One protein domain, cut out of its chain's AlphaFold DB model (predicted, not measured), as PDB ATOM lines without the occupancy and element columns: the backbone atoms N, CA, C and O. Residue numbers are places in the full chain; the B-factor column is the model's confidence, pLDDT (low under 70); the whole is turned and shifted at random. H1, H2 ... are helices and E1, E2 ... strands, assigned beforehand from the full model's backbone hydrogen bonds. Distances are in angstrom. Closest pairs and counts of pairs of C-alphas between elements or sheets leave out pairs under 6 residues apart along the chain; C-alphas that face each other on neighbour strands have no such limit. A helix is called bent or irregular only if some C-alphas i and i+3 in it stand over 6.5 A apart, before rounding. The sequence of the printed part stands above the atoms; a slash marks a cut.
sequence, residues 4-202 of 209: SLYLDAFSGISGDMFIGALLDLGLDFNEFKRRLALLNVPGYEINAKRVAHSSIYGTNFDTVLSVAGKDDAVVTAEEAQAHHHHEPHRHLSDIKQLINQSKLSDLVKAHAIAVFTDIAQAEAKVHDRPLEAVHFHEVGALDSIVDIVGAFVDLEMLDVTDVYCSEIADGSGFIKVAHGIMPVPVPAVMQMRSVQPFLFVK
ATOM      1  N   SER A   4     141.550 154.977 216.015       96.56
ATOM      2  CA  SER A   4     141.870 155.571 214.720       96.56
ATOM      3  C   SER A   4     142.055 157.079 214.841       96.56
ATOM      4  O   SER A   4     141.238 157.760 215.460       96.56
ATOM      5  N   LEU A   5     143.099 157.596 214.200       97.06
ATOM      6  CA  LEU A   5     143.375 159.018 214.043       97.06
ATOM      7  C   LEU A   5     143.032 159.446 212.614       97.06
ATOM      8  O   LEU A   5     143.447 158.799 211.657       97.06
ATOM      9  N   TYR A   6     142.295 160.545 212.465       96.50
ATOM     10  CA  TYR A   6     142.024 161.156 211.165       96.50
ATOM     11  C   TYR A   6     142.667 162.541 211.087       96.50
ATOM     12  O   TYR A   6     142.418 163.389 211.944       96.50
ATOM     13  N   LEU A   7     143.466 162.771 210.046       94.50
ATOM     14  CA  LEU A   7     144.179 164.020 209.795       94.50
ATOM     15  C   LEU A   7     143.545 164.783 208.636       94.50
ATOM     16  O   LEU A   7     143.561 164.322 207.494       94.50
ATOM     17  N   ASP A   8     143.047 165.988 208.909       93.19
ATOM     18  CA  ASP A   8     142.698 166.922 207.841       93.19
ATOM     19  C   ASP A   8     143.935 167.724 207.404       93.19
ATOM     20  O   ASP A   8     144.210 168.814 207.904       93.19
ATOM     21  N   ALA A   9     144.702 167.168 206.464       91.12
ATOM     22  CA  ALA A   9     145.969 167.713 205.970       91.12
ATOM     23  C   ALA A   9     145.774 168.822 204.912       91.12
ATOM     24  O   ALA A   9     146.513 168.904 203.923       91.12
ATOM     25  N   PHE A  10     144.775 169.693 205.104       87.31
ATOM     26  CA  PHE A  10     144.348 170.674 204.101       87.31
ATOM     27  C   PHE A  10     145.450 171.660 203.680       87.31
ATOM     28  O   PHE A  10     145.367 172.195 202.569       87.31
ATOM     29  N   SER A  11     146.446 171.885 204.544       86.25
ATOM     30  CA  SER A  11     147.633 172.723 204.333       86.25
ATOM     31  C   SER A  11     148.952 171.946 204.463       86.25
ATOM     32  O   SER A  11     149.996 172.548 204.701       86.25
ATOM     33  N   GLY A  12     148.910 170.619 204.334       88.44
ATOM     34  CA  GLY A  12     150.049 169.756 204.629       88.44
ATOM     35  C   GLY A  12     150.268 169.624 206.136       88.44
ATOM     36  O   GLY A  12     149.472 170.122 206.935       88.44
ATOM     37  N   ILE A  13     151.326 168.914 206.518       89.50
ATOM     38  CA  ILE A  13     151.682 168.683 207.918       89.50
ATOM     39  C   ILE A  13     153.192 168.439 208.029       89.50
ATOM     40  O   ILE A  13     153.730 167.576 207.337       89.50
ATOM     41  N   SER A  14     153.882 169.229 208.849       90.00
ATOM     42  CA  SER A  14     155.275 168.978 209.249       90.00
ATOM     43  C   SER A  14     155.328 168.171 210.551       90.00
ATOM     44  O   SER A  14     154.307 168.017 211.223       90.00
ATOM     45  N   GLY A  15     156.497 167.616 210.893       91.88
ATOM     46  CA  GLY A  15     156.671 166.770 212.082       91.88
ATOM     47  C   GLY A  15     156.282 167.485 213.376       91.88
ATOM     48  O   GLY A  15     155.449 166.990 214.134       91.88
ATOM     49  N   ASP A  16     156.780 168.704 213.555       92.88
ATOM     50  CA  ASP A  16     156.411 169.591 214.659       92.88
ATOM     51  C   ASP A  16     154.903 169.910 214.728       92.88
ATOM     52  O   ASP A  16     154.300 169.857 215.802       92.88
ATOM     53  N   MET A  17     154.253 170.175 213.587       93.81
ATOM     54  CA  MET A  17     152.801 170.383 213.515       93.81
ATOM     55  C   MET A  17     152.039 169.120 213.908       93.81
ATOM     56  O   MET A  17     150.991 169.216 214.545       93.81
ATOM     57  N   PHE A  18     152.545 167.945 213.530       96.50
ATOM     58  CA  PHE A  18     151.929 166.675 213.881       96.50
ATOM     59  C   PHE A  18     151.992 166.431 215.388       96.50
ATOM     60  O   PHE A  18     150.948 166.211 215.995       96.50
ATOM     61  N   ILE A  19     153.167 166.579 216.004       97.62
ATOM     62  CA  ILE A  19     153.331 166.483 217.465       97.62
ATOM     63  C   ILE A  19     152.448 167.517 218.174       97.62
ATOM     64  O   ILE A  19     151.688 167.174 219.077       97.62
ATOM     65  N   GLY A  20     152.462 168.777 217.729       97.19
ATOM     66  CA  GLY A  20     151.600 169.826 218.281       97.19
ATOM     67  C   GLY A  20     150.110 169.466 218.233       97.19
ATOM     68  O   GLY A  20     149.398 169.630 219.225       97.19
ATOM     69  N   ALA A  21     149.643 168.904 217.115       96.25
ATOM     70  CA  ALA A  21     148.265 168.445 216.972       96.25
ATOM     71  C   ALA A  21     147.934 167.264 217.901       96.25
ATOM     72  O   ALA A  21     146.846 167.239 218.475       96.25
ATOM     73  N   LEU A  22     148.854 166.310 218.087       97.31
ATOM     74  CA  LEU A  22     148.670 165.181 219.008       97.31
ATOM     75  C   LEU A  22     148.666 165.633 220.475       97.31
ATOM     76  O   LEU A  22     147.851 165.148 221.262       97.31
ATOM     77  N   LEU A  23     149.486 166.622 220.839       97.69
ATOM     78  CA  LEU A  23     149.429 167.270 222.154       97.69
ATOM     79  C   LEU A  23     148.065 167.935 222.399       97.69
ATOM     80  O   LEU A  23     147.493 167.790 223.481       97.69
ATOM     81  N   ASP A  24     147.487 168.590 221.387       96.88
ATOM     82  CA  ASP A  24     146.143 169.182 221.472       96.88
ATOM     83  C   ASP A  24     145.010 168.141 221.617       96.88
ATOM     84  O   ASP A  24     143.913 168.505 222.052       96.88
ATOM     85  N   LEU A  25     145.258 166.850 221.347       96.44
ATOM     86  CA  LEU A  25     144.317 165.758 221.659       96.44
ATOM     87  C   LEU A  25     144.278 165.396 223.153       96.44
ATOM     88  O   LEU A  25     143.470 164.560 223.560       96.44
ATOM     89  N   GLY A  26     145.098 166.048 223.983       94.94
ATOM     90  CA  GLY A  26     145.085 165.904 225.438       94.94
ATOM     91  C   GLY A  26     146.252 165.104 226.010       94.94
ATOM     92  O   GLY A  26     146.166 164.665 227.158       94.94
ATOM     93  N   LEU A  27     147.332 164.911 225.247       96.62
ATOM     94  CA  LEU A  27     148.551 164.302 225.779       96.62
ATOM     95  C   LEU A  27     149.237 165.219 226.798       96.62
ATOM     96  O   LEU A  27     149.325 166.435 226.624       96.62
ATOM     97  N   ASP A  28     149.764 164.620 227.866       97.19
ATOM     98  CA  ASP A  28     150.579 165.340 228.842       97.19
ATOM     99  C   ASP A  28     152.004 165.529 228.304       97.19
ATOM    100  O   ASP A  28     152.741 164.567 228.076       97.19
ATOM    101  N   PHE A  29     152.413 166.789 228.146       98.00
ATOM    102  CA  PHE A  29     153.729 167.132 227.605       98.00
ATOM    103  C   PHE A  29     154.895 166.619 228.470       98.00
ATOM    104  O   PHE A  29     155.968 166.313 227.945       98.00
ATOM    105  N   ASN A  30     154.721 166.487 229.792       97.94
ATOM    106  CA  ASN A  30     155.786 165.972 230.656       97.94
ATOM    107  C   ASN A  30     155.952 164.454 230.502       97.94
ATOM    108  O   ASN A  30     157.083 163.963 230.513       97.94
ATOM    109  N   GLU A  31     154.858 163.708 230.350       98.19
ATOM    110  CA  GLU A  31     154.881 162.289 229.983       98.19
ATOM    111  C   GLU A  31     155.536 162.100 228.614       98.19
ATOM    112  O   GLU A  31     156.462 161.291 228.514       98.19
ATOM    113  N   PHE A  32     155.149 162.893 227.606       98.31
ATOM    114  CA  PHE A  32     155.783 162.878 226.284       98.31
ATOM    115  C   PHE A  32     157.296 163.085 226.393       98.31
ATOM    116  O   PHE A  32     158.079 162.243 225.952       98.31
ATOM    117  N   LYS A  33     157.728 164.143 227.094       97.62
ATOM    118  CA  LYS A  33     159.149 164.433 227.330       97.62
ATOM    119  C   LYS A  33     159.873 163.278 228.020       97.62
ATOM    120  O   LYS A  33     160.997 162.948 227.644       97.62
ATOM    121  N   ARG A  34     159.248 162.637 229.015       98.00
ATOM    122  CA  ARG A  34     159.835 161.476 229.706       98.00
ATOM    123  C   ARG A  34     159.977 160.262 228.797       98.00
ATOM    124  O   ARG A  34     160.988 159.570 228.903       98.00
ATOM    125  N   ARG A  35     159.001 159.990 227.931       98.19
ATOM    126  CA  ARG A  35     159.076 158.877 226.976       98.19
ATOM    127  C   ARG A  35     160.085 159.146 225.877       98.19
ATOM    128  O   ARG A  35     160.915 158.285 225.603       98.19
ATOM    129  N   LEU A  36     160.086 160.349 225.316       97.69
ATOM    130  CA  LEU A  36     161.040 160.741 224.286       97.69
ATOM    131  C   LEU A  36     162.485 160.715 224.800       97.69
ATOM    132  O   LEU A  36     163.384 160.295 224.079       97.69
ATOM    133  N   ALA A  37     162.718 161.045 226.076       96.88
ATOM    134  CA  ALA A  37     164.038 160.928 226.701       96.88
ATOM    135  C   ALA A  37     164.610 159.493 226.678       96.88
ATOM    136  O   ALA A  37     165.826 159.319 226.773       96.88
ATOM    137  N   LEU A  38     163.776 158.459 226.493       97.88
ATOM    138  CA  LEU A  38     164.235 157.078 226.306       97.88
ATOM    139  C   LEU A  38     165.006 156.877 224.993       97.88
ATOM    140  O   LEU A  38     165.746 155.896 224.897       97.88
ATOM    141  N   LEU A  39     164.883 157.801 224.029       96.62
ATOM    142  CA  LEU A  39     165.736 157.883 222.837       96.62
ATOM    143  C   LEU A  39     167.223 157.994 223.213       96.62
ATOM    144  O   LEU A  39     168.070 157.459 222.506       96.62
ATOM    145  N   ASN A  40     167.525 158.618 224.361       93.31
ATOM    146  CA  ASN A  40     168.868 158.746 224.933       93.31
ATOM    147  C   ASN A  40     169.880 159.441 224.000       93.31
ATOM    148  O   ASN A  40     171.024 159.008 223.862       93.31
ATOM    149  N   VAL A  41     169.452 160.536 223.368       88.75
ATOM    150  CA  VAL A  41     170.292 161.381 222.509       88.75
ATOM    151  C   VAL A  41     170.368 162.784 223.119       88.75
ATOM    152  O   VAL A  41     169.319 163.364 223.390       88.75
ATOM    153  N   PRO A  42     171.570 163.326 223.384       87.25
ATOM    154  CA  PRO A  42     171.732 164.687 223.887       87.25
ATOM    155  C   PRO A  42     171.688 165.721 222.748       87.25
ATOM    156  O   PRO A  42     171.717 165.364 221.573       87.25
ATOM    157  N   GLY A  43     171.709 167.007 223.107       86.81
ATOM    158  CA  GLY A  43     171.895 168.109 222.153       86.81
ATOM    159  C   GLY A  43     170.608 168.778 221.676       86.81
ATOM    160  O   GLY A  43     170.655 169.555 220.727       86.81
ATOM    161  N   TYR A  44     169.476 168.494 222.321       90.00
ATOM    162  CA  TYR A  44     168.221 169.183 222.053       90.00
ATOM    163  C   TYR A  44     167.413 169.425 223.329       90.00
ATOM    164  O   TYR A  44     167.506 168.682 224.311       90.00
ATOM    165  N   GLU A  45     166.571 170.446 223.273       91.25
ATOM    166  CA  GLU A  45     165.458 170.673 224.180       91.25
ATOM    167  C   GLU A  45     164.159 170.713 223.378       91.25
ATOM    168  O   GLU A  45     164.149 171.090 222.213       91.25
ATOM    169  N   ILE A  46     163.050 170.330 224.005       94.31
ATOM    170  CA  ILE A  46     161.722 170.428 223.396       94.31
ATOM    171  C   ILE A  46     160.857 171.407 224.168       94.31
ATOM    172  O   ILE A  46     160.869 171.433 225.405       94.31
ATOM    173  N   ASN A  47     160.065 172.165 223.424       95.19
ATOM    174  CA  ASN A  47     159.113 173.132 223.940       95.19
ATOM    175  C   ASN A  47     157.741 172.893 223.315       95.19
ATOM    176  O   ASN A  47     157.636 172.562 222.143       95.19
ATOM    177  N   ALA A  48     156.687 173.110 224.095       96.38
ATOM    178  CA  ALA A  48     155.318 173.142 223.600       96.38
ATOM    179  C   ALA A  48     154.611 174.359 224.192       96.38
ATOM    180  O   ALA A  48     154.601 174.558 225.411       96.38
ATOM    181  N   LYS A  49     154.045 175.208 223.336       96.19
ATOM    182  CA  LYS A  49     153.333 176.423 223.746       96.19
ATOM    183  C   LYS A  49     152.039 176.550 222.968       96.19
ATOM    184  O   LYS A  49     152.027 176.455 221.747       96.19
ATOM    185  N   ARG A  50     150.945 176.848 223.666       95.56
ATOM    186  CA  ARG A  50     149.691 177.209 223.006       95.56
ATOM    187  C   ARG A  50     149.830 178.608 222.409       95.56
ATOM    188  O   ARG A  50     150.048 179.571 223.143       95.56
ATOM    189  N   VAL A  51     149.711 178.715 221.092       95.00
ATOM    190  CA  VAL A  51     149.846 179.968 220.334       95.00
ATOM    191  C   VAL A  51     148.552 180.284 219.591       95.00
ATOM    192  O   VAL A  51     147.712 179.403 219.406       95.00
ATOM    193  N   ALA A  52     148.374 181.543 219.184       93.25
ATOM    194  CA  ALA A  52     147.208 181.989 218.425       93.25
ATOM    195  C   ALA A  52     147.633 182.739 217.163       93.25
ATOM    196  O   ALA A  52     148.358 183.730 217.253       93.25
ATOM    197  N   HIS A  53     147.146 182.312 216.002       86.81
ATOM    198  CA  HIS A  53     147.322 183.008 214.729       86.81
ATOM    199  C   HIS A  53     145.942 183.422 214.228       86.81
ATOM    200  O   HIS A  53     145.078 182.575 214.014       86.81
ATOM    201  N   SER A  54     145.699 184.728 214.095       90.69
ATOM    202  CA  SER A  54     144.375 185.260 213.727       90.69
ATOM    203  C   SER A  54     143.238 184.695 214.596       90.69
ATOM    204  O   SER A  54     142.184 184.321 214.091       90.69
ATOM    205  N   SER A  55     143.479 184.597 215.910       92.19
ATOM    206  CA  SER A  55     142.551 184.037 216.911       92.19
ATOM    207  C   SER A  55     142.237 182.538 216.780       92.19
ATOM    208  O   SER A  55     141.394 182.034 217.520       92.19
ATOM    209  N   ILE A  56     142.933 181.811 215.908       90.19
ATOM    210  CA  ILE A  56     142.891 180.349 215.844       90.19
ATOM    211  C   ILE A  56     144.042 179.813 216.688       90.19
ATOM    212  O   ILE A  56     145.187 180.227 216.506       90.19
ATOM    213  N   TYR A  57     143.726 178.929 217.633       93.75
ATOM    214  CA  TYR A  57     144.691 178.396 218.589       93.75
ATOM    215  C   TYR A  57     145.156 176.999 218.200       93.75
ATOM    216  O   TYR A  57     144.350 176.183 217.761       93.75
ATOM    217  N   GLY A  58     146.427 176.725 218.469       94.81
ATOM    218  CA  GLY A  58     147.021 175.395 218.402       94.81
ATOM    219  C   GLY A  58     148.280 175.327 219.258       94.81
ATOM    220  O   GLY A  58     148.793 176.357 219.717       94.81
ATOM    221  N   THR A  59     148.766 174.121 219.502       97.06
ATOM    222  CA  THR A  59     150.045 173.903 220.174       97.06
ATOM    223  C   THR A  59     151.186 173.997 219.161       97.06
ATOM    224  O   THR A  59     151.262 173.220 218.216       97.06
ATOM    225  N   ASN A  60     152.075 174.969 219.363       95.44
ATOM    226  CA  ASN A  60     153.356 175.061 218.675       95.44
ATOM    227  C   ASN A  60     154.372 174.222 219.457       95.44
ATOM    228  O   ASN A  60     154.706 174.564 220.599       95.44
ATOM    229  N   PHE A  61     154.785 173.111 218.855       95.81
ATOM    230  CA  PHE A  61     155.885 172.281 219.315       95.81
ATOM    231  C   PHE A  61     157.166 172.713 218.600       95.81
ATOM    232  O   PHE A  61     157.140 172.941 217.398       95.81
ATOM    233  N   ASP A  62     158.268 172.819 219.335       92.88
ATOM    234  CA  ASP A  62     159.555 173.230 218.781       92.88
ATOM    235  C   ASP A  62     160.696 172.421 219.403       92.88
ATOM    236  O   ASP A  62     160.744 172.222 220.627       92.88
ATOM    237  N   THR A  63     161.625 171.993 218.549       89.88
ATOM    238  CA  THR A  63     162.863 171.318 218.934       89.88
ATOM    239  C   THR A  63     164.006 172.314 218.828       89.88
ATOM    240  O   THR A  63     164.375 172.770 217.755       89.88
ATOM    241  N   VAL A  64     164.608 172.641 219.961       87.62
ATOM    242  CA  VAL A  64     165.662 173.643 220.071       87.62
ATOM    243  C   VAL A  64     167.001 172.926 220.197       87.62
ATOM    244  O   VAL A  64     167.193 172.131 221.116       87.62
ATOM    245  N   LEU A  65     167.929 173.179 219.275       83.12
ATOM    246  CA  LEU A  65     169.210 172.471 219.218       83.12
ATOM    247  C   LEU A  65     170.285 173.205 220.030       83.12
ATOM    248  O   LEU A  65     170.414 174.428 219.981       83.12
ATOM    249  N   SER A  66     171.091 172.449 220.777       76.94
ATOM    250  CA  SER A  66     172.243 172.987 221.507       76.94
ATOM    251  C   SER A  66     173.477 172.981 220.599       76.94
ATOM    252  O   SER A  66     173.990 171.913 220.268       76.94
ATOM    253  N   VAL A  67     173.985 174.152 220.199       58.62
ATOM    254  CA  VAL A  67     175.139 174.240 219.285       58.62
ATOM    255  C   VAL A  67     176.451 174.195 220.069       58.62
ATOM    256  O   VAL A  67     176.751 175.083 220.866       58.62
ATOM    257  N   ALA A  68     177.285 173.185 219.820       48.31
ATOM    258  CA  ALA A  68     178.621 173.116 220.406       48.31
ATOM    259  C   ALA A  68     179.580 174.092 219.690       48.31
ATOM    260  O   ALA A  68     179.921 173.882 218.529       48.31
ATOM    261  N   GLY A  69     180.053 175.140 220.381       47.53
ATOM    262  CA  GLY A  69     181.189 175.961 219.916       47.53
ATOM    263  C   GLY A  69     181.002 177.483 219.877       47.53
ATOM    264  O   GLY A  69     181.931 178.187 219.483       47.53
ATOM    265  N   LYS A  70     179.855 178.013 220.308       42.25
ATOM    266  CA  LYS A  70     179.684 179.430 220.664       42.25
ATOM    267  C   LYS A  70     178.962 179.471 222.002       42.25
ATOM    268  O   LYS A  70     177.818 179.042 222.043       42.25
ATOM    269  N   ASP A  71     179.668 179.898 223.049       43.16
ATOM    270  CA  ASP A  71     179.184 180.190 224.408       43.16
ATOM    271  C   ASP A  71     177.667 179.991 224.596       43.16
ATOM    272  O   ASP A  71     176.900 180.912 224.328       43.16
ATOM    273  N   ASP A  72     177.249 178.778 224.983       45.34
ATOM    274  CA  ASP A  72     175.876 178.401 225.369       45.34
ATOM    275  C   ASP A  72     174.733 179.057 224.559       45.34
ATOM    276  O   ASP A  72     173.682 179.409 225.102       45.34
ATOM    277  N   ALA A  73     174.914 179.236 223.246       53.66
ATOM    278  CA  ALA A  73     173.886 179.817 222.395       53.66
ATOM    279  C   ALA A  73     172.842 178.747 222.046       53.66
ATOM    280  O   ALA A  73     173.056 177.878 221.199       53.66
ATOM    281  N   VAL A  74     171.703 178.825 222.727       56.22
ATOM    282  CA  VAL A  74     170.480 178.096 222.393       56.22
ATOM    283  C   VAL A  74     169.842 178.792 221.191       56.22
ATOM    284  O   VAL A  74     169.477 179.962 221.293       56.22
ATOM    285  N   VAL A  75     169.732 178.097 220.059       60.94
ATOM    286  CA  VAL A  75     169.097 178.611 218.832       60.94
ATOM    287  C   VAL A  75     167.889 177.749 218.492       60.94
ATOM    288  O   VAL A  75     167.904 176.535 218.721       60.94
ATOM    289  N   THR A  76     166.830 178.360 217.965       58.22
ATOM    290  CA  THR A  76     165.671 177.592 217.481       58.22
ATOM    291  C   THR A  76     166.084 176.701 216.304       58.22
ATOM    292  O   THR A  76     167.088 176.984 215.643       58.22
ATOM    293  N   ALA A  77     165.335 175.632 216.006       56.19
ATOM    294  CA  ALA A  77     165.589 174.830 214.799       56.19
ATOM    295  C   ALA A  77     165.617 175.698 213.524       56.19
ATOM    296  O   ALA A  77     166.449 175.488 212.645       56.19
ATOM    297  N   GLU A  78     164.777 176.732 213.473       53.91
ATOM    298  CA  GLU A  78     164.689 177.699 212.371       53.91
ATOM    299  C   GLU A  78     165.974 178.549 212.240       53.91
ATOM    300  O   GLU A  78     166.477 178.793 211.143       53.91
ATOM    301  N   GLU A  79     166.577 178.964 213.358       52.38
ATOM    302  CA  GLU A  79     167.861 179.681 213.368       52.38
ATOM    303  C   GLU A  79     169.054 178.744 213.110       52.38
ATOM    304  O   GLU A  79     170.027 179.132 212.453       52.38
ATOM    305  N   ALA A  80     168.972 177.488 213.567       51.56
ATOM    306  CA  ALA A  80     169.927 176.435 213.226       51.56
ATOM    307  C   ALA A  80     169.893 176.108 211.724       51.56
ATOM    308  O   ALA A  80     170.942 175.802 211.149       51.56
ATOM    309  N   GLN A  81     168.735 176.260 211.071       49.41
ATOM    310  CA  GLN A  81     168.570 176.023 209.638       49.41
ATOM    311  C   GLN A  81     169.440 176.931 208.768       49.41
ATOM    312  O   GLN A  81     170.061 176.476 207.802       49.41
ATOM    313  N   ALA A  82     169.617 178.191 209.174       47.38
ATOM    314  CA  ALA A  82     170.551 179.116 208.527       47.38
ATOM    315  C   ALA A  82     172.036 178.720 208.707       47.38
ATOM    316  O   ALA A  82     172.906 179.220 207.987       47.38
ATOM    317  N   HIS A  83     172.335 177.817 209.646       41.56
ATOM    318  CA  HIS A  83     173.674 177.363 210.022       41.56
ATOM    319  C   HIS A  83     173.958 175.879 209.705       41.56
ATOM    320  O   HIS A  83     175.044 175.398 210.032       41.56
ATOM    321  N   HIS A  84     173.071 175.174 208.989       45.00
ATOM    322  CA  HIS A  84     173.174 173.741 208.640       45.00
ATOM    323  C   HIS A  84     174.389 173.299 207.797       45.00
ATOM    324  O   HIS A  84     174.470 172.150 207.373       45.00
ATOM    325  N   HIS A  85     175.381 174.152 207.562       43.91
ATOM    326  CA  HIS A  85     176.571 173.768 206.801       43.91
ATOM    327  C   HIS A  85     177.582 172.904 207.589       43.91
ATOM    328  O   HIS A  85     178.583 172.495 207.003       43.91
ATOM    329  N   HIS A  86     177.346 172.608 208.878       42.59
ATOM    330  CA  HIS A  86     178.312 171.900 209.738       42.59
ATOM    331  C   HIS A  86     177.725 170.856 210.714       42.59
ATOM    332  O   HIS A  86     178.428 170.438 211.633       42.59
ATOM    333  N   GLU A  87     176.482 170.400 210.537       53.62
ATOM    334  CA  GLU A  87     175.975 169.256 211.316       53.62
ATOM    335  C   GLU A  87     176.594 167.935 210.807       53.62
ATOM    336  O   GLU A  87     176.837 167.789 209.604       53.62
ATOM    337  N   PRO A  88     176.869 166.951 211.683       56.78
ATOM    338  CA  PRO A  88     177.390 165.659 211.260       56.78
ATOM    339  C   PRO A  88     176.363 164.938 210.379       56.78
ATOM    340  O   PRO A  88     175.312 164.505 210.848       56.78
ATOM    341  N   HIS A  89     176.688 164.781 209.094       66.50
ATOM    342  CA  HIS A  89     175.912 163.963 208.167       66.50
ATOM    343  C   HIS A  89     175.799 162.532 208.704       66.50
ATOM    344  O   HIS A  89     176.804 161.826 208.809       66.50
ATOM    345  N   ARG A  90     174.578 162.102 209.039       82.00
ATOM    346  CA  ARG A  90     174.298 160.732 209.484       82.00
ATOM    347  C   ARG A  90     173.922 159.855 208.299       82.00
ATOM    348  O   ARG A  90     173.156 160.266 207.423       82.00
ATOM    349  N   HIS A  91     174.426 158.628 208.301       89.88
ATOM    350  CA  HIS A  91     173.926 157.571 207.434       89.88
ATOM    351  C   HIS A  91     172.675 156.923 208.026       89.88
ATOM    352  O   HIS A  91     172.424 156.971 209.233       89.88
ATOM    353  N   LEU A  92     171.922 156.211 207.182       91.25
ATOM    354  CA  LEU A  92     170.802 155.383 207.635       91.25
ATOM    355  C   LEU A  92     171.229 154.353 208.696       91.25
ATOM    356  O   LEU A  92     170.467 154.081 209.623       91.25
ATOM    357  N   SER A  93     172.435 153.785 208.584       91.94
ATOM    358  CA  SER A  93     172.982 152.850 209.576       91.94
ATOM    359  C   SER A  93     173.117 153.484 210.956       91.94
ATOM    360  O   SER A  93     172.752 152.855 211.947       91.94
ATOM    361  N   ASP A  94     173.576 154.733 211.011       91.25
ATOM    362  CA  ASP A  94     173.812 155.453 212.261       91.25
ATOM    363  C   ASP A  94     172.484 155.744 212.961       91.25
ATOM    364  O   ASP A  94     172.342 155.503 214.158       91.25
ATOM    365  N   ILE A  95     171.475 156.179 212.198       92.75
ATOM    366  CA  ILE A  95     170.124 156.430 212.716       92.75
ATOM    367  C   ILE A  95     169.482 155.128 213.207       92.75
ATOM    368  O   ILE A  95     168.943 155.082 214.313       92.75
ATOM    369  N   LYS A  96     169.585 154.038 212.435       95.56
ATOM    370  CA  LYS A  96     169.095 152.716 212.859       95.56
ATOM    371  C   LYS A  96     169.773 152.260 214.145       95.56
ATOM    372  O   LYS A  96     169.099 151.742 215.032       95.56
ATOM    373  N   GLN A  97     171.087 152.424 214.254       95.44
ATOM    374  CA  GLN A  97     171.825 152.045 215.453       95.44
ATOM    375  C   GLN A  97     171.379 152.873 216.661       95.44
ATOM    376  O   GLN A  97     171.069 152.295 217.702       95.44
ATOM    377  N   LEU A  98     171.281 154.193 216.501       95.00
ATOM    378  CA  LEU A  98     170.810 155.125 217.524       95.00
ATOM    379  C   LEU A  98     169.414 154.738 218.034       95.00
ATOM    380  O   LEU A  98     169.225 154.570 219.239       95.00
ATOM    381  N   ILE A  99     168.454 154.504 217.134       96.88
ATOM    382  CA  ILE A  99     167.088 154.113 217.511       96.88
ATOM    383  C   ILE A  99     167.080 152.739 218.193       96.88
ATOM    384  O   ILE A  99     166.437 152.568 219.228       96.88
ATOM    385  N   ASN A 100     167.821 151.756 217.675       97.69
ATOM    386  CA  ASN A 100     167.854 150.408 218.252       97.69
ATOM    387  C   ASN A 100     168.459 150.372 219.663       97.69
ATOM    388  O   ASN A 100     167.986 149.607 220.506       97.69
ATOM    389  N   GLN A 101     169.466 151.206 219.929       97.12
ATOM    390  CA  GLN A 101     170.125 151.320 221.236       97.12
ATOM    391  C   GLN A 101     169.289 152.066 222.287       97.12
ATOM    392  O   GLN A 101     169.610 152.008 223.476       97.12
ATOM    393  N   SER A 102     168.216 152.743 221.875       98.06
ATOM    394  CA  SER A 102     167.302 153.429 222.788       98.06
ATOM    395  C   SER A 102     166.499 152.461 223.669       98.06
ATOM    396  O   SER A 102     166.424 151.251 223.425       98.06
ATOM    397  N   LYS A 103     165.835 153.007 224.690       98.31
ATOM    398  CA  LYS A 103     164.879 152.280 225.546       98.31
ATOM    399  C   LYS A 103     163.421 152.479 225.117       98.31
ATOM    400  O   LYS A 103     162.520 152.188 225.897       98.31
ATOM    401  N   LEU A 104     163.198 152.995 223.907       98.56
ATOM    402  CA  LEU A 104     161.868 153.119 223.313       98.56
ATOM    403  C   LEU A 104     161.246 151.734 223.087       98.56
ATOM    404  O   LEU A 104     161.961 150.727 223.035       98.56
ATOM    405  N   SER A 105     159.925 151.692 222.943       98.50
ATOM    406  CA  SER A 105     159.215 150.456 222.627       98.50
ATOM    407  C   SER A 105     159.591 149.924 221.242       98.50
ATOM    408  O   SER A 105     160.040 150.665 220.361       98.50
ATOM    409  N   ASP A 106     159.369 148.627 221.027       98.31
ATOM    410  CA  ASP A 106     159.617 147.999 219.727       98.31
ATOM    411  C   ASP A 106     158.729 148.595 218.624       98.31
ATOM    412  O   ASP A 106     159.174 148.709 217.482       98.31
ATOM    413  N   LEU A 107     157.515 149.040 218.971       97.25
ATOM    414  CA  LEU A 107     156.600 149.719 218.053       97.25
ATOM    415  C   LEU A 107     157.209 151.038 217.565       97.25
ATOM    416  O   LEU A 107     157.369 151.230 216.359       97.25
ATOM    417  N   VAL A 108     157.618 151.913 218.490       98.44
ATOM    418  CA  VAL A 108     158.226 153.209 218.151       98.44
ATOM    419  C   VAL A 108     159.494 153.008 217.322       98.44
ATOM    420  O   VAL A 108     159.675 153.660 216.293       98.44
ATOM    421  N   LYS A 109     160.357 152.063 217.722       98.62
ATOM    422  CA  LYS A 109     161.593 151.750 216.992       98.62
ATOM    423  C   LYS A 109     161.314 151.279 215.571       98.62
ATOM    424  O   LYS A 109     161.923 151.794 214.634       98.62
ATOM    425  N   ALA A 110     160.414 150.310 215.407       98.44
ATOM    426  CA  ALA A 110     160.101 149.725 214.108       98.44
ATOM    427  C   ALA A 110     159.552 150.776 213.139       98.44
ATOM    428  O   ALA A 110     160.030 150.877 212.009       98.44
ATOM    429  N   HIS A 111     158.602 151.595 213.593       98.12
ATOM    430  CA  HIS A 111     157.985 152.614 212.753       98.12
ATOM    431  C   HIS A 111     158.928 153.778 212.423       98.12
ATOM    432  O   HIS A 111     159.016 154.165 211.257       98.12
ATOM    433  N   ALA A 112     159.699 154.285 213.390       97.88
ATOM    434  CA  ALA A 112     160.683 155.334 213.118       97.88
ATOM    435  C   ALA A 112     161.741 154.861 212.105       97.88
ATOM    436  O   ALA A 112     162.049 155.561 211.140       97.88
ATOM    437  N   ILE A 113     162.254 153.633 212.265       97.94
ATOM    438  CA  ILE A 113     163.210 153.032 211.323       97.94
ATOM    439  C   ILE A 113     162.599 152.850 209.929       97.94
ATOM    440  O   ILE A 113     163.308 153.039 208.934       97.94
ATOM    441  N   ALA A 114     161.319 152.477 209.839       97.25
ATOM    442  CA  ALA A 114     160.618 152.352 208.565       97.25
ATOM    443  C   ALA A 114     160.564 153.701 207.831       97.25
ATOM    444  O   ALA A 114     161.015 153.774 206.693       97.25
ATOM    445  N   VAL A 115     160.165 154.783 208.515       95.88
ATOM    446  CA  VAL A 115     160.136 156.138 207.930       95.88
ATOM    447  C   VAL A 115     161.515 156.562 207.423       95.88
ATOM    448  O   VAL A 115     161.648 156.959 206.269       95.88
ATOM    449  N   PHE A 116     162.572 156.416 208.228       95.69
ATOM    450  CA  PHE A 116     163.929 156.747 207.771       95.69
ATOM    451  C   PHE A 116     164.389 155.890 206.591       95.69
ATOM    452  O   PHE A 116     165.139 156.363 205.736       95.69
ATOM    453  N   THR A 117     163.955 154.631 206.529       95.56
ATOM    454  CA  THR A 117     164.270 153.743 205.407       95.56
ATOM    455  C   THR A 117     163.559 154.194 204.131       95.56
ATOM    456  O   THR A 117     164.206 154.235 203.088       95.56
ATOM    457  N   ASP A 118     162.291 154.598 204.207       95.06
ATOM    458  CA  ASP A 118     161.531 155.109 203.057       95.06
ATOM    459  C   ASP A 118     162.146 156.404 202.507       95.06
ATOM    460  O   ASP A 118     162.329 156.551 201.295       95.06
ATOM    461  N   ILE A 119     162.546 157.317 203.398       94.19
ATOM    462  CA  ILE A 119     163.238 158.555 203.010       94.19
ATOM    463  C   ILE A 119     164.586 158.218 202.364       94.19
ATOM    464  O   ILE A 119     164.891 158.715 201.282       94.19
ATOM    465  N   ALA A 120     165.376 157.320 202.964       94.12
ATOM    466  CA  ALA A 120     166.658 156.906 202.395       94.12
ATOM    467  C   ALA A 120     166.511 156.269 201.007       94.12
ATOM    468  O   ALA A 120     167.346 156.504 200.139       94.12
ATOM    469  N   GLN A 121     165.465 155.476 200.767       95.25
ATOM    470  CA  GLN A 121     165.198 154.890 199.450       95.25
ATOM    471  C   GLN A 121     164.892 155.961 198.401       95.25
ATOM    472  O   GLN A 121     165.364 155.866 197.264       95.25
ATOM    473  N   ALA A 122     164.134 156.991 198.776       94.75
ATOM    474  CA  ALA A 122     163.853 158.114 197.895       94.75
ATOM    475  C   ALA A 122     165.120 158.923 197.578       94.75
ATOM    476  O   ALA A 122     165.394 159.196 196.409       94.75
ATOM    477  N   GLU A 123     165.928 159.227 198.594       92.94
ATOM    478  CA  GLU A 123     167.218 159.913 198.445       92.94
ATOM    479  C   GLU A 123     168.193 159.112 197.571       92.94
ATOM    480  O   GLU A 123     168.764 159.643 196.620       92.94
ATOM    481  N   ALA A 124     168.329 157.805 197.824       94.25
ATOM    482  CA  ALA A 124     169.149 156.891 197.026       94.25
ATOM    483  C   ALA A 124     168.779 156.960 195.541       94.25
ATOM    484  O   ALA A 124     169.647 157.039 194.671       94.25
ATOM    485  N   LYS A 125     167.474 156.966 195.254       95.25
ATOM    486  CA  LYS A 125     166.952 157.005 193.892       95.25
ATOM    487  C   LYS A 125     167.196 158.351 193.207       95.25
ATOM    488  O   LYS A 125     167.556 158.358 192.034       95.25
ATOM    489  N   VAL A 126     167.012 159.464 193.916       93.69
ATOM    490  CA  VAL A 126     167.257 160.821 193.392       93.69
ATOM    491  C   VAL A 126     168.741 161.063 193.132       93.69
ATOM    492  O   VAL A 126     169.097 161.678 192.129       93.69
ATOM    493  N   HIS A 127     169.606 160.561 194.011       90.69
ATOM    494  CA  HIS A 127     171.053 160.723 193.907       90.69
ATOM    495  C   HIS A 127     171.752 159.647 193.063       90.69
ATOM    496  O   HIS A 127     172.968 159.730 192.897       90.69
ATOM    497  N   ASP A 128     171.007 158.666 192.545       93.56
ATOM    498  CA  ASP A 128     171.514 157.498 191.810       93.56
ATOM    499  C   ASP A 128     172.652 156.776 192.556       93.56
ATOM    500  O   ASP A 128     173.761 156.575 192.056       93.56
ATOM    501  N   ARG A 129     172.391 156.436 193.822       92.38
ATOM    502  CA  ARG A 129     173.351 155.793 194.730       92.38
ATOM    503  C   ARG A 129     172.758 154.550 195.386       92.38
ATOM    504  O   ARG A 129     171.543 154.462 195.544       92.38
ATOM    505  N   PRO A 130     173.601 153.591 195.812       93.31
ATOM    506  CA  PRO A 130     173.141 152.505 196.668       93.31
ATOM    507  C   PRO A 130     172.653 153.053 198.016       93.31
ATOM    508  O   PRO A 130     173.166 154.064 198.504       93.31
ATOM    509  N   LEU A 131     171.678 152.371 198.623       90.69
ATOM    510  CA  LEU A 131     171.019 152.788 199.867       90.69
ATOM    511  C   LEU A 131     172.020 153.001 201.013       90.69
ATOM    512  O   LEU A 131     171.879 153.918 201.817       90.69
ATOM    513  N   GLU A 132     173.060 152.175 201.066       87.50
ATOM    514  CA  GLU A 132     174.110 152.210 202.084       87.50
ATOM    515  C   GLU A 132     175.006 153.451 201.962       87.50
ATOM    516  O   GLU A 132     175.621 153.864 202.942       87.50
ATOM    517  N   ALA A 133     175.068 154.066 200.775       84.81
ATOM    518  CA  ALA A 133     175.846 155.276 200.507       84.81
ATOM    519  C   ALA A 133     175.017 156.566 200.631       84.81
ATOM    520  O   ALA A 133     175.505 157.648 200.286       84.81
ATOM    521  N   VAL A 134     173.763 156.473 201.086       85.94
ATOM    522  CA  VAL A 134     172.930 157.648 201.352       85.94
ATOM    523  C   VAL A 134     173.476 158.383 202.566       85.94
ATOM    524  O   VAL A 134     173.640 157.808 203.645       85.94
ATOM    525  N   HIS A 135     173.729 159.672 202.368       82.00
ATOM    526  CA  HIS A 135     173.998 160.632 203.423       82.00
ATOM    527  C   HIS A 135     172.814 161.580 203.490       82.00
ATOM    528  O   HIS A 135     172.458 162.190 202.479       82.00
ATOM    529  N   PHE A 136     172.208 161.711 204.663       80.75
ATOM    530  CA  PHE A 136     171.147 162.686 204.822       80.75
ATOM    531  C   PHE A 136     171.748 164.084 204.969       80.75
ATOM    532  O   PHE A 136     172.562 164.343 205.859       80.75
ATOM    533  N   HIS A 137     171.338 164.981 204.078       66.69
ATOM    534  CA  HIS A 137     171.772 166.376 204.098       66.69
ATOM    535  C   HIS A 137     170.908 167.226 205.037       66.69
ATOM    536  O   HIS A 137     171.421 168.154 205.646       66.69
ATOM    537  N   GLU A 138     169.626 166.878 205.172       64.31
ATOM    538  CA  GLU A 138     168.635 167.645 205.944       64.31
ATOM    539  C   GLU A 138     167.921 166.738 206.951       64.31
ATOM    540  O   GLU A 138     167.940 166.991 208.147       64.31
ATOM    541  N   VAL A 139     167.424 165.584 206.502       67.06
ATOM    542  CA  VAL A 139     166.625 164.662 207.335       67.06
ATOM    543  C   VAL A 139     167.443 163.893 208.395       67.06
ATOM    544  O   VAL A 139     166.896 163.235 209.273       67.06
ATOM    545  N   GLY A 140     168.775 163.955 208.340       61.53
ATOM    546  CA  GLY A 140     169.667 163.314 209.317       61.53
ATOM    547  C   GLY A 140     169.981 164.189 210.527       61.53
ATOM    548  O   GLY A 140     170.704 163.748 211.431       61.53
ATOM    549  N   ALA A 141     169.485 165.427 210.517       80.94
ATOM    550  CA  ALA A 141     169.633 166.370 211.604       80.94
ATOM    551  C   ALA A 141     168.805 165.939 212.827       80.94
ATOM    552  O   ALA A 141     167.918 165.081 212.763       80.94
ATOM    553  N   LEU A 142     169.196 166.460 213.988       85.69
ATOM    554  CA  LEU A 142     168.654 166.020 215.271       85.69
ATOM    555  C   LEU A 142     167.166 166.373 215.428       85.69
ATOM    556  O   LEU A 142     166.421 165.572 215.980       85.69
ATOM    557  N   ASP A 143     166.732 167.510 214.892       86.38
ATOM    558  CA  ASP A 143     165.330 167.940 214.816       86.38
ATOM    559  C   ASP A 143     164.449 166.910 214.092       86.38
ATOM    560  O   ASP A 143     163.459 166.448 214.649       86.38
ATOM    561  N   SER A 144     164.866 166.436 212.915       89.94
ATOM    562  CA  SER A 144     164.127 165.431 212.139       89.94
ATOM    563  C   SER A 144     164.011 164.092 212.878       89.94
ATOM    564  O   SER A 144     162.984 163.416 212.810       89.94
ATOM    565  N   ILE A 145     165.057 163.698 213.615       93.25
ATOM    566  CA  ILE A 145     165.027 162.500 214.468       93.25
ATOM    567  C   ILE A 145     164.035 162.681 215.616       93.25
ATOM    568  O   ILE A 145     163.250 161.769 215.880       93.25
ATOM    569  N   VAL A 146     164.060 163.833 216.282       94.88
ATOM    570  CA  VAL A 146     163.148 164.159 217.385       94.88
ATOM    571  C   VAL A 146     161.699 164.184 216.901       94.88
ATOM    572  O   VAL A 146     160.852 163.577 217.552       94.88
ATOM    573  N   ASP A 147     161.429 164.773 215.739       94.62
ATOM    574  CA  ASP A 147     160.094 164.847 215.147       94.62
ATOM    575  C   ASP A 147     159.541 163.464 214.780       94.62
ATOM    576  O   ASP A 147     158.438 163.096 215.186       94.62
ATOM    577  N   ILE A 148     160.309 162.653 214.043       96.88
ATOM    578  CA  ILE A 148     159.856 161.323 213.601       96.88
ATOM    579  C   ILE A 148     159.675 160.385 214.797       96.88
ATOM    580  O   ILE A 148     158.681 159.665 214.879       96.88
ATOM    581  N   VAL A 149     160.627 160.370 215.735       98.12
ATOM    582  CA  VAL A 149     160.523 159.518 216.926       98.12
ATOM    583  C   VAL A 149     159.404 160.012 217.844       98.12
ATOM    584  O   VAL A 149     158.616 159.197 218.323       98.12
ATOM    585  N   GLY A 150     159.310 161.325 218.065       97.88
ATOM    586  CA  GLY A 150     158.279 161.960 218.882       97.88
ATOM    587  C   GLY A 150     156.874 161.651 218.380       97.88
ATOM    588  O   GLY A 150     156.038 161.206 219.160       97.88
ATOM    589  N   ALA A 151     156.651 161.737 217.070       98.06
ATOM    590  CA  ALA A 151     155.382 161.373 216.449       98.06
ATOM    591  C   ALA A 151     154.919 159.951 216.817       98.06
ATOM    592  O   ALA A 151     153.761 159.745 217.179       98.06
ATOM    593  N   PHE A 152     155.811 158.956 216.770       98.38
ATOM    594  CA  PHE A 152     155.444 157.583 217.141       98.38
ATOM    595  C   PHE A 152     155.303 157.381 218.651       98.38
ATOM    596  O   PHE A 152     154.501 156.544 219.065       98.38
ATOM    597  N   VAL A 153     156.028 158.146 219.473       98.56
ATOM    598  CA  VAL A 153     155.808 158.177 220.928       98.56
ATOM    599  C   VAL A 153     154.401 158.689 221.243       98.56
ATOM    600  O   VAL A 153     153.700 158.060 222.032       98.56
ATOM    601  N   ASP A 154     153.960 159.772 220.605       98.00
ATOM    602  CA  ASP A 154     152.619 160.328 220.808       98.00
ATOM    603  C   ASP A 154     151.516 159.386 220.315       98.00
ATOM    604  O   ASP A 154     150.522 159.170 221.012       98.00
ATOM    605  N   LEU A 155     151.697 158.777 219.138       97.94
ATOM    606  CA  LEU A 155     150.755 157.783 218.614       97.94
ATOM    607  C   LEU A 155     150.618 156.580 219.553       97.94
ATOM    608  O   LEU A 155     149.501 156.129 219.803       97.94
ATOM    609  N   GLU A 156     151.729 156.097 220.115       97.75
ATOM    610  CA  GLU A 156     151.704 155.046 221.133       97.75
ATOM    611  C   GLU A 156     151.007 155.515 222.418       97.75
ATOM    612  O   GLU A 156     150.209 154.775 222.983       97.75
ATOM    613  N   MET A 157     151.272 156.737 222.887       97.56
ATOM    614  CA  MET A 157     150.626 157.294 224.084       97.56
ATOM    615  C   MET A 157     149.104 157.423 223.940       97.56
ATOM    616  O   MET A 157     148.397 157.336 224.943       97.56
ATOM    617  N   LEU A 158     148.611 157.625 222.717       96.81
ATOM    618  CA  LEU A 158     147.186 157.682 222.382       96.81
ATOM    619  C   LEU A 158     146.577 156.311 222.041       96.81
ATOM    620  O   LEU A 158     145.396 156.248 221.692       96.81
ATOM    621  N   ASP A 159     147.361 155.229 222.104       96.25
ATOM    622  CA  ASP A 159     146.976 153.888 221.648       96.25
ATOM    623  C   ASP A 159     146.446 153.873 220.193       96.25
ATOM    624  O   ASP A 159     145.556 153.086 219.855       96.25
ATOM    625  N   VAL A 160     146.955 154.757 219.321       97.00
ATOM    626  CA  VAL A 160     146.531 154.853 217.914       97.00
ATOM    627  C   VAL A 160     147.110 153.695 217.112       97.00
ATOM    628  O   VAL A 160     148.322 153.509 217.036       97.00
ATOM    629  N   THR A 161     146.228 152.940 216.463       94.62
ATOM    630  CA  THR A 161     146.585 151.794 215.617       94.62
ATOM    631  C   THR A 161     146.450 152.088 214.133       94.62
ATOM    632  O   THR A 161     147.119 151.453 213.322       94.62
ATOM    633  N   ASP A 162     145.602 153.053 213.772       94.88
ATOM    634  CA  ASP A 162     145.273 153.365 212.386       94.88
ATOM    635  C   ASP A 162     145.285 154.877 212.172       94.88
ATOM    636  O   ASP A 162     144.640 155.619 212.913       94.88
ATOM    637  N   VAL A 163     145.986 155.336 211.136       94.62
ATOM    638  CA  VAL A 163     146.034 156.751 210.754       94.62
ATOM    639  C   VAL A 163     145.454 156.902 209.354       94.62
ATOM    640  O   VAL A 163     145.907 156.266 208.404       94.62
ATOM    641  N   TYR A 164     144.456 157.766 209.235       94.62
ATOM    642  CA  TYR A 164     143.814 158.156 207.988       94.62
ATOM    643  C   TYR A 164     144.069 159.639 207.745       94.62
ATOM    644  O   TYR A 164     144.203 160.413 208.692       94.62
ATOM    645  N   CYS A 165     144.093 160.062 206.487       94.12
ATOM    646  CA  CYS A 165     144.202 161.474 206.150       94.12
ATOM    647  C   CYS A 165     143.287 161.859 204.986       94.12
ATOM    648  O   CYS A 165     142.893 161.014 204.177       94.12
ATOM    649  N   SER A 166     142.945 163.146 204.920       93.50
ATOM    650  CA  SER A 166     142.427 163.769 203.702       93.50
ATOM    651  C   SER A 166     143.511 163.817 202.614       93.50
ATOM    652  O   SER A 166     144.641 163.363 202.804       93.50
ATOM    653  N   GLU A 167     143.178 164.352 201.439       91.56
ATOM    654  CA  GLU A 167     144.180 164.594 200.398       91.56
ATOM    655  C   GLU A 167     145.314 165.488 200.927       91.56
ATOM    656  O   GLU A 167     145.071 166.526 201.548       91.56
ATOM    657  N   ILE A 168     146.559 165.112 200.640       89.06
ATOM    658  CA  ILE A 168     147.732 165.807 201.172       89.06
ATOM    659  C   ILE A 168     148.016 167.045 200.318       89.06
ATOM    660  O   ILE A 168     148.233 166.943 199.104       89.06
ATOM    661  N   ALA A 169     148.034 168.224 200.945       88.94
ATOM    662  CA  ALA A 169     148.470 169.448 200.280       88.94
ATOM    663  C   ALA A 169     150.003 169.525 200.216       88.94
ATOM    664  O   ALA A 169     150.688 169.502 201.232       88.94
ATOM    665  N   ASP A 170     150.526 169.622 198.997       80.94
ATOM    666  CA  ASP A 170     151.940 169.358 198.681       80.94
ATOM    667  C   ASP A 170     152.809 170.625 198.564       80.94
ATOM    668  O   ASP A 170     154.000 170.574 198.260       80.94
ATOM    669  N   GLY A 171     152.208 171.798 198.772       83.56
ATOM    670  CA  GLY A 171     152.906 173.064 198.596       83.56
ATOM    671  C   GLY A 171     153.158 173.459 197.142       83.56
ATOM    672  O   GLY A 171     152.808 172.780 196.171       83.56
ATOM    673  N   SER A 172     153.744 174.644 196.997       85.94
ATOM    674  CA  SER A 172     154.247 175.158 195.725       85.94
ATOM    675  C   SER A 172     155.259 176.267 195.977       85.94
ATOM    676  O   SER A 172     155.102 177.019 196.935       85.94
ATOM    677  N   GLY A 173     156.229 176.439 195.083       88.81
ATOM    678  CA  GLY A 173     157.197 177.532 195.159       88.81
ATOM    679  C   GLY A 173     158.624 177.020 195.074       88.81
ATOM    680  O   GLY A 173     158.864 175.979 194.462       88.81
ATOM    681  N   PHE A 174     159.549 177.763 195.675       89.75
ATOM    682  CA  PHE A 174     160.958 177.404 195.766       89.75
ATOM    683  C   PHE A 174     161.464 177.653 197.185       89.75
ATOM    684  O   PHE A 174     161.076 178.645 197.798       89.75
ATOM    685  N   ILE A 175     162.345 176.784 197.665       86.38
ATOM    686  CA  ILE A 175     163.038 176.912 198.950       86.38
ATOM    687  C   ILE A 175     164.545 176.885 198.740       86.38
ATOM    688  O   ILE A 175     165.034 176.379 197.726       86.38
ATOM    689  N   LYS A 176     165.289 177.441 199.694       83.75
ATOM    690  CA  LYS A 176     166.749 177.379 199.710       83.75
ATOM    691  C   LYS A 176     167.183 176.253 200.643       83.75
ATOM    692  O   LYS A 176     166.917 176.305 201.831       83.75
ATOM    693  N   VAL A 177     167.875 175.275 200.081       83.88
ATOM    694  CA  VAL A 177     168.334 174.047 200.738       83.88
ATOM    695  C   VAL A 177     169.840 173.875 200.549       83.88
ATOM    696  O   VAL A 177     170.473 174.650 199.820       83.88
ATOM    697  N   ALA A 178     170.436 172.840 201.149       77.31
ATOM    698  CA  ALA A 178     171.863 172.535 200.964       77.31
ATOM    699  C   ALA A 178     172.238 172.351 199.478       77.31
ATOM    700  O   ALA A 178     173.349 172.668 199.052       77.31
ATOM    701  N   HIS A 179     171.274 171.908 198.672       81.06
ATOM    702  CA  HIS A 179     171.404 171.715 197.230       81.06
ATOM    703  C   HIS A 179     171.134 172.982 196.392       81.06
ATOM    704  O   HIS A 179     171.035 172.904 195.168       81.06
ATOM    705  N   GLY A 180     171.012 174.154 197.021       87.44
ATOM    706  CA  GLY A 180     170.691 175.417 196.359       87.44
ATOM    707  C   GLY A 180     169.196 175.725 196.377       87.44
ATOM    708  O   GLY A 180     168.491 175.381 197.317       87.44
ATOM    709  N   ILE A 181     168.701 176.431 195.362       91.81
ATOM    710  CA  ILE A 181     167.272 176.754 195.261       91.81
ATOM    711  C   ILE A 181     166.553 175.571 194.607       91.81
ATOM    712  O   ILE A 181     166.846 175.238 193.460       91.81
ATOM    713  N   MET A 182     165.606 174.964 195.319       90.19
ATOM    714  CA  MET A 182     164.851 173.792 194.870       90.19
ATOM    715  C   MET A 182     163.353 174.083 194.783       90.19
ATOM    716  O   MET A 182     162.847 174.880 195.573       90.19
ATOM    717  N   PRO A 183     162.624 173.457 193.840       91.38
ATOM    718  CA  PRO A 183     161.174 173.563 193.801       91.38
ATOM    719  C   PRO A 183     160.553 172.884 195.024       91.38
ATOM    720  O   PRO A 183     161.108 171.930 195.566       91.38
ATOM    721  N   VAL A 184     159.372 173.357 195.419       89.31
ATOM    722  CA  VAL A 184     158.504 172.659 196.368       89.31
ATOM    723  C   VAL A 184     157.437 171.876 195.595       89.31
ATOM    724  O   VAL A 184     156.731 172.474 194.768       89.31
ATOM    725  N   PRO A 185     157.288 170.575 195.887       90.19
ATOM    726  CA  PRO A 185     158.136 169.781 196.791       90.19
ATOM    727  C   PRO A 185     159.495 169.405 196.170       90.19
ATOM    728  O   PRO A 185     159.654 169.346 194.947       90.19
ATOM    729  N   VAL A 186     160.468 169.119 197.037       91.12
ATOM    730  CA  VAL A 186     161.840 168.759 196.643       91.12
ATOM    731  C   VAL A 186     161.912 167.361 196.003       91.12
ATOM    732  O   VAL A 186     161.012 166.542 196.210       91.12
ATOM    733  N   PRO A 187     162.978 167.034 195.241       92.38
ATOM    734  CA  PRO A 187     163.065 165.774 194.494       92.38
ATOM    735  C   PRO A 187     162.862 164.491 195.318       92.38
ATOM    736  O   PRO A 187     162.183 163.580 194.846       92.38
ATOM    737  N   ALA A 188     163.385 164.406 196.546       91.94
ATOM    738  CA  ALA A 188     163.189 163.228 197.400       91.94
ATOM    739  C   ALA A 188     161.708 163.033 197.768       91.94
ATOM    740  O   ALA A 188     161.166 161.937 197.629       91.94
ATOM    741  N   VAL A 189     161.007 164.116 198.114       91.81
ATOM    742  CA  VAL A 189     159.558 164.093 198.365       91.81
ATOM    743  C   VAL A 189     158.800 163.683 197.097       91.81
ATOM    744  O   VAL A 189     157.913 162.834 197.161       91.81
ATOM    745  N   MET A 190     159.184 164.195 195.919       92.56
ATOM    746  CA  MET A 190     158.611 163.748 194.636       92.56
ATOM    747  C   MET A 190     158.767 162.247 194.413       92.56
ATOM    748  O   MET A 190     157.828 161.581 193.973       92.56
ATOM    749  N   GLN A 191     159.938 161.706 194.735       95.00
ATOM    750  CA  GLN A 191     160.202 160.286 194.593       95.00
ATOM    751  C   GLN A 191     159.340 159.456 195.552       95.00
ATOM    752  O   GLN A 191     158.743 158.475 195.105       95.00
ATOM    753  N   MET A 192     159.198 159.864 196.817       93.12
ATOM    754  CA  MET A 192     158.292 159.204 197.770       93.12
ATOM    755  C   MET A 192     156.848 159.193 197.255       93.12
ATOM    756  O   MET A 192     156.187 158.160 197.277       93.12
ATOM    757  N   ARG A 193     156.369 160.313 196.703       90.81
ATOM    758  CA  ARG A 193     155.018 160.402 196.123       90.81
ATOM    759  C   ARG A 193     154.781 159.404 194.996       90.81
ATOM    760  O   ARG A 193     153.689 158.864 194.889       90.81
ATOM    761  N   SER A 194     155.787 159.165 194.156       90.44
ATOM    762  CA  SER A 194     155.646 158.284 192.989       90.44
ATOM    763  C   SER A 194     155.394 156.812 193.337       90.44
ATOM    764  O   SER A 194     154.951 156.056 192.475       90.44
ATOM    765  N   VAL A 195     155.675 156.407 194.581       88.38
ATOM    766  CA  VAL A 195     155.585 155.011 195.038       88.38
ATOM    767  C   VAL A 195     154.515 154.782 196.111       88.38
ATOM    768  O   VAL A 195     154.271 153.637 196.478       88.38
ATOM    769  N   GLN A 196     153.871 155.842 196.605       85.62
ATOM    770  CA  GLN A 196     152.870 155.771 197.672       85.62
ATOM    771  C   GLN A 196     151.439 155.899 197.116       85.62
ATOM    772  O   GLN A 196     151.221 156.635 196.154       85.62
ATOM    773  N   PRO A 197     150.434 155.248 197.728       85.38
ATOM    774  CA  PRO A 197     149.054 155.246 197.233       85.38
ATOM    775  C   PRO A 197     148.235 156.488 197.648       85.38
ATOM    776  O   PRO A 197     147.010 156.475 197.532       85.38
ATOM    777  N   PHE A 198     148.872 157.544 198.164       85.69
ATOM    778  CA  PHE A 198     148.173 158.733 198.656       85.69
ATOM    779  C   PHE A 198     147.710 159.662 197.528       85.69
ATOM    780  O   PHE A 198     148.364 159.811 196.494       85.69
ATOM    781  N   LEU A 199     146.589 160.344 197.768       86.38
ATOM    782  CA  LEU A 199     146.115 161.434 196.924       86.38
ATOM    783  C   LEU A 199     146.794 162.741 197.343       86.38
ATOM    784  O   LEU A 199     146.790 163.108 198.517       86.38
ATOM    785  N   PHE A 200     147.352 163.452 196.364       86.50
ATOM    786  CA  PHE A 200     148.047 164.720 196.568       86.50
ATOM    787  C   PHE A 200     147.378 165.829 195.764       86.50
ATOM    788  O   PHE A 200     147.111 165.656 194.572       86.50
ATOM    789  N   VAL A 201     147.194 166.995 196.382       86.88
ATOM    790  CA  VAL A 201     146.637 168.183 195.725       86.88
ATOM    791  C   VAL A 201     147.617 169.340 195.808       86.88
ATOM    792  O   VAL A 201     148.161 169.668 196.863       86.88
ATOM    793  N   LYS A 202     147.820 170.010 194.673       81.31
ATOM    794  CA  LYS A 202     148.641 171.216 194.615       81.31
ATOM    795  C   LYS A 202     147.837 172.401 195.143       81.31
ATOM    796  O   LYS A 202     146.913 172.868 194.481       81.31
TER     797      LYS A 202
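What this domain is: This is residues 4 to 202 of the 209 residues of an uncharacterized protein of Lactobacillus farraginis DSM 18382 = JCM 14108 (UniProt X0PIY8). H6 runs through the middle of a rounded domain, with H1, H2 and H5 packed round it and the long, bent hairpin of E2 and E3 covering H1 and part of H6. H5 folds with H4 into a helical hairpin; H7 packs on the far part of H5, and the hairpin of E6 and E7 and the parallel pair E1 and E5 lie far out. The 199 printed residues hold seven named helices and seven named strands, in the order E1 H1 H2 E2 E3 E4 H3 H4 H5 H6 E5 E6 E7 H7, of mixed class. The largest sheet, E2 E3 E4, is antiparallel. The whole is compact, with a radius of gyration of the C-alphas of 16.8 A and spans of 44 by 43 by 38 A.

Where its parts are: Find C-alpha 4 at (141.870, 155.571, 214.720), where E1, residues 4 to 7, begins. H1 is residues 15 to 24, H2 29 to 39, E2 44 to 53 and E3 56 to 66, 30.8 A long. E4, 74 to 76, is joined to H3, 77 to 81, by a tight link with 0 residues between them. H4 is 92 to 101; H5, 106 to 126, starts at C-alpha 106 (159.617, 147.999, 219.727) and is 30.3 A long. H6, 142 to 157, is 21.9 A long. Then come E5, 160 to 165, E6, 173 to 177, E7, 180 to 184, and H7, 187 to 195, ending at C-alpha 195 (155.585, 155.011, 195.038).

How they stand to each other: Start at the hub, H5 and H6, a helical hairpin: C-alphas 108 and 152 are closest, 5.3 A, with residues 107 to 115 of H5 alone touching. H6 touches H1 (Gly 15 and Asp 147, 5.0 A) at a shallow tilt of 32 degrees, the same way, and H2 (Leu 36 and Gly 150, 6.2 A) at a steep 62 degrees. H1 and H6 form two layers with the sheet, helices on one face of it; H1 is over E3 at a height of 5.9 A, while H2 only grazes the sheet. E2 bends by 62 degrees at residue 50. In this meander, each strand the antiparallel neighbour of the one before, N 47 and O 62 are 2.9 A apart, and N 65 and O 75 3.4 A. H3 is on the same face as H6. H4 touches H5 (Ile 99 and Lys 109, 6.0 A), opposite ways at 5 degrees. H7 touches residues 118 to 126 of H5 alone (Ala 122 and Ala 188, 5.2 A), only just about perpendicular at 70.1 degrees. N 5 and O 162 are 2.8 A apart in E1 and E5, N 177 and O 180 2.8 A in E6 and E7. Every O i to N i+4 pair is within hydrogen-bond range in H1, H3, H4 and H5; H2 has 5 of 7, H6 11 of 12, H7 4 of 5.

The domain as a whole: The farthest C-alphas, of Ser 55 and Pro 130, are 48.4 A apart. The printed part has no cut; the long link is H5 to H6. Mean pLDDT of the printed part is 87.3, under 70 at residues 67 to 89 and 137 to 140.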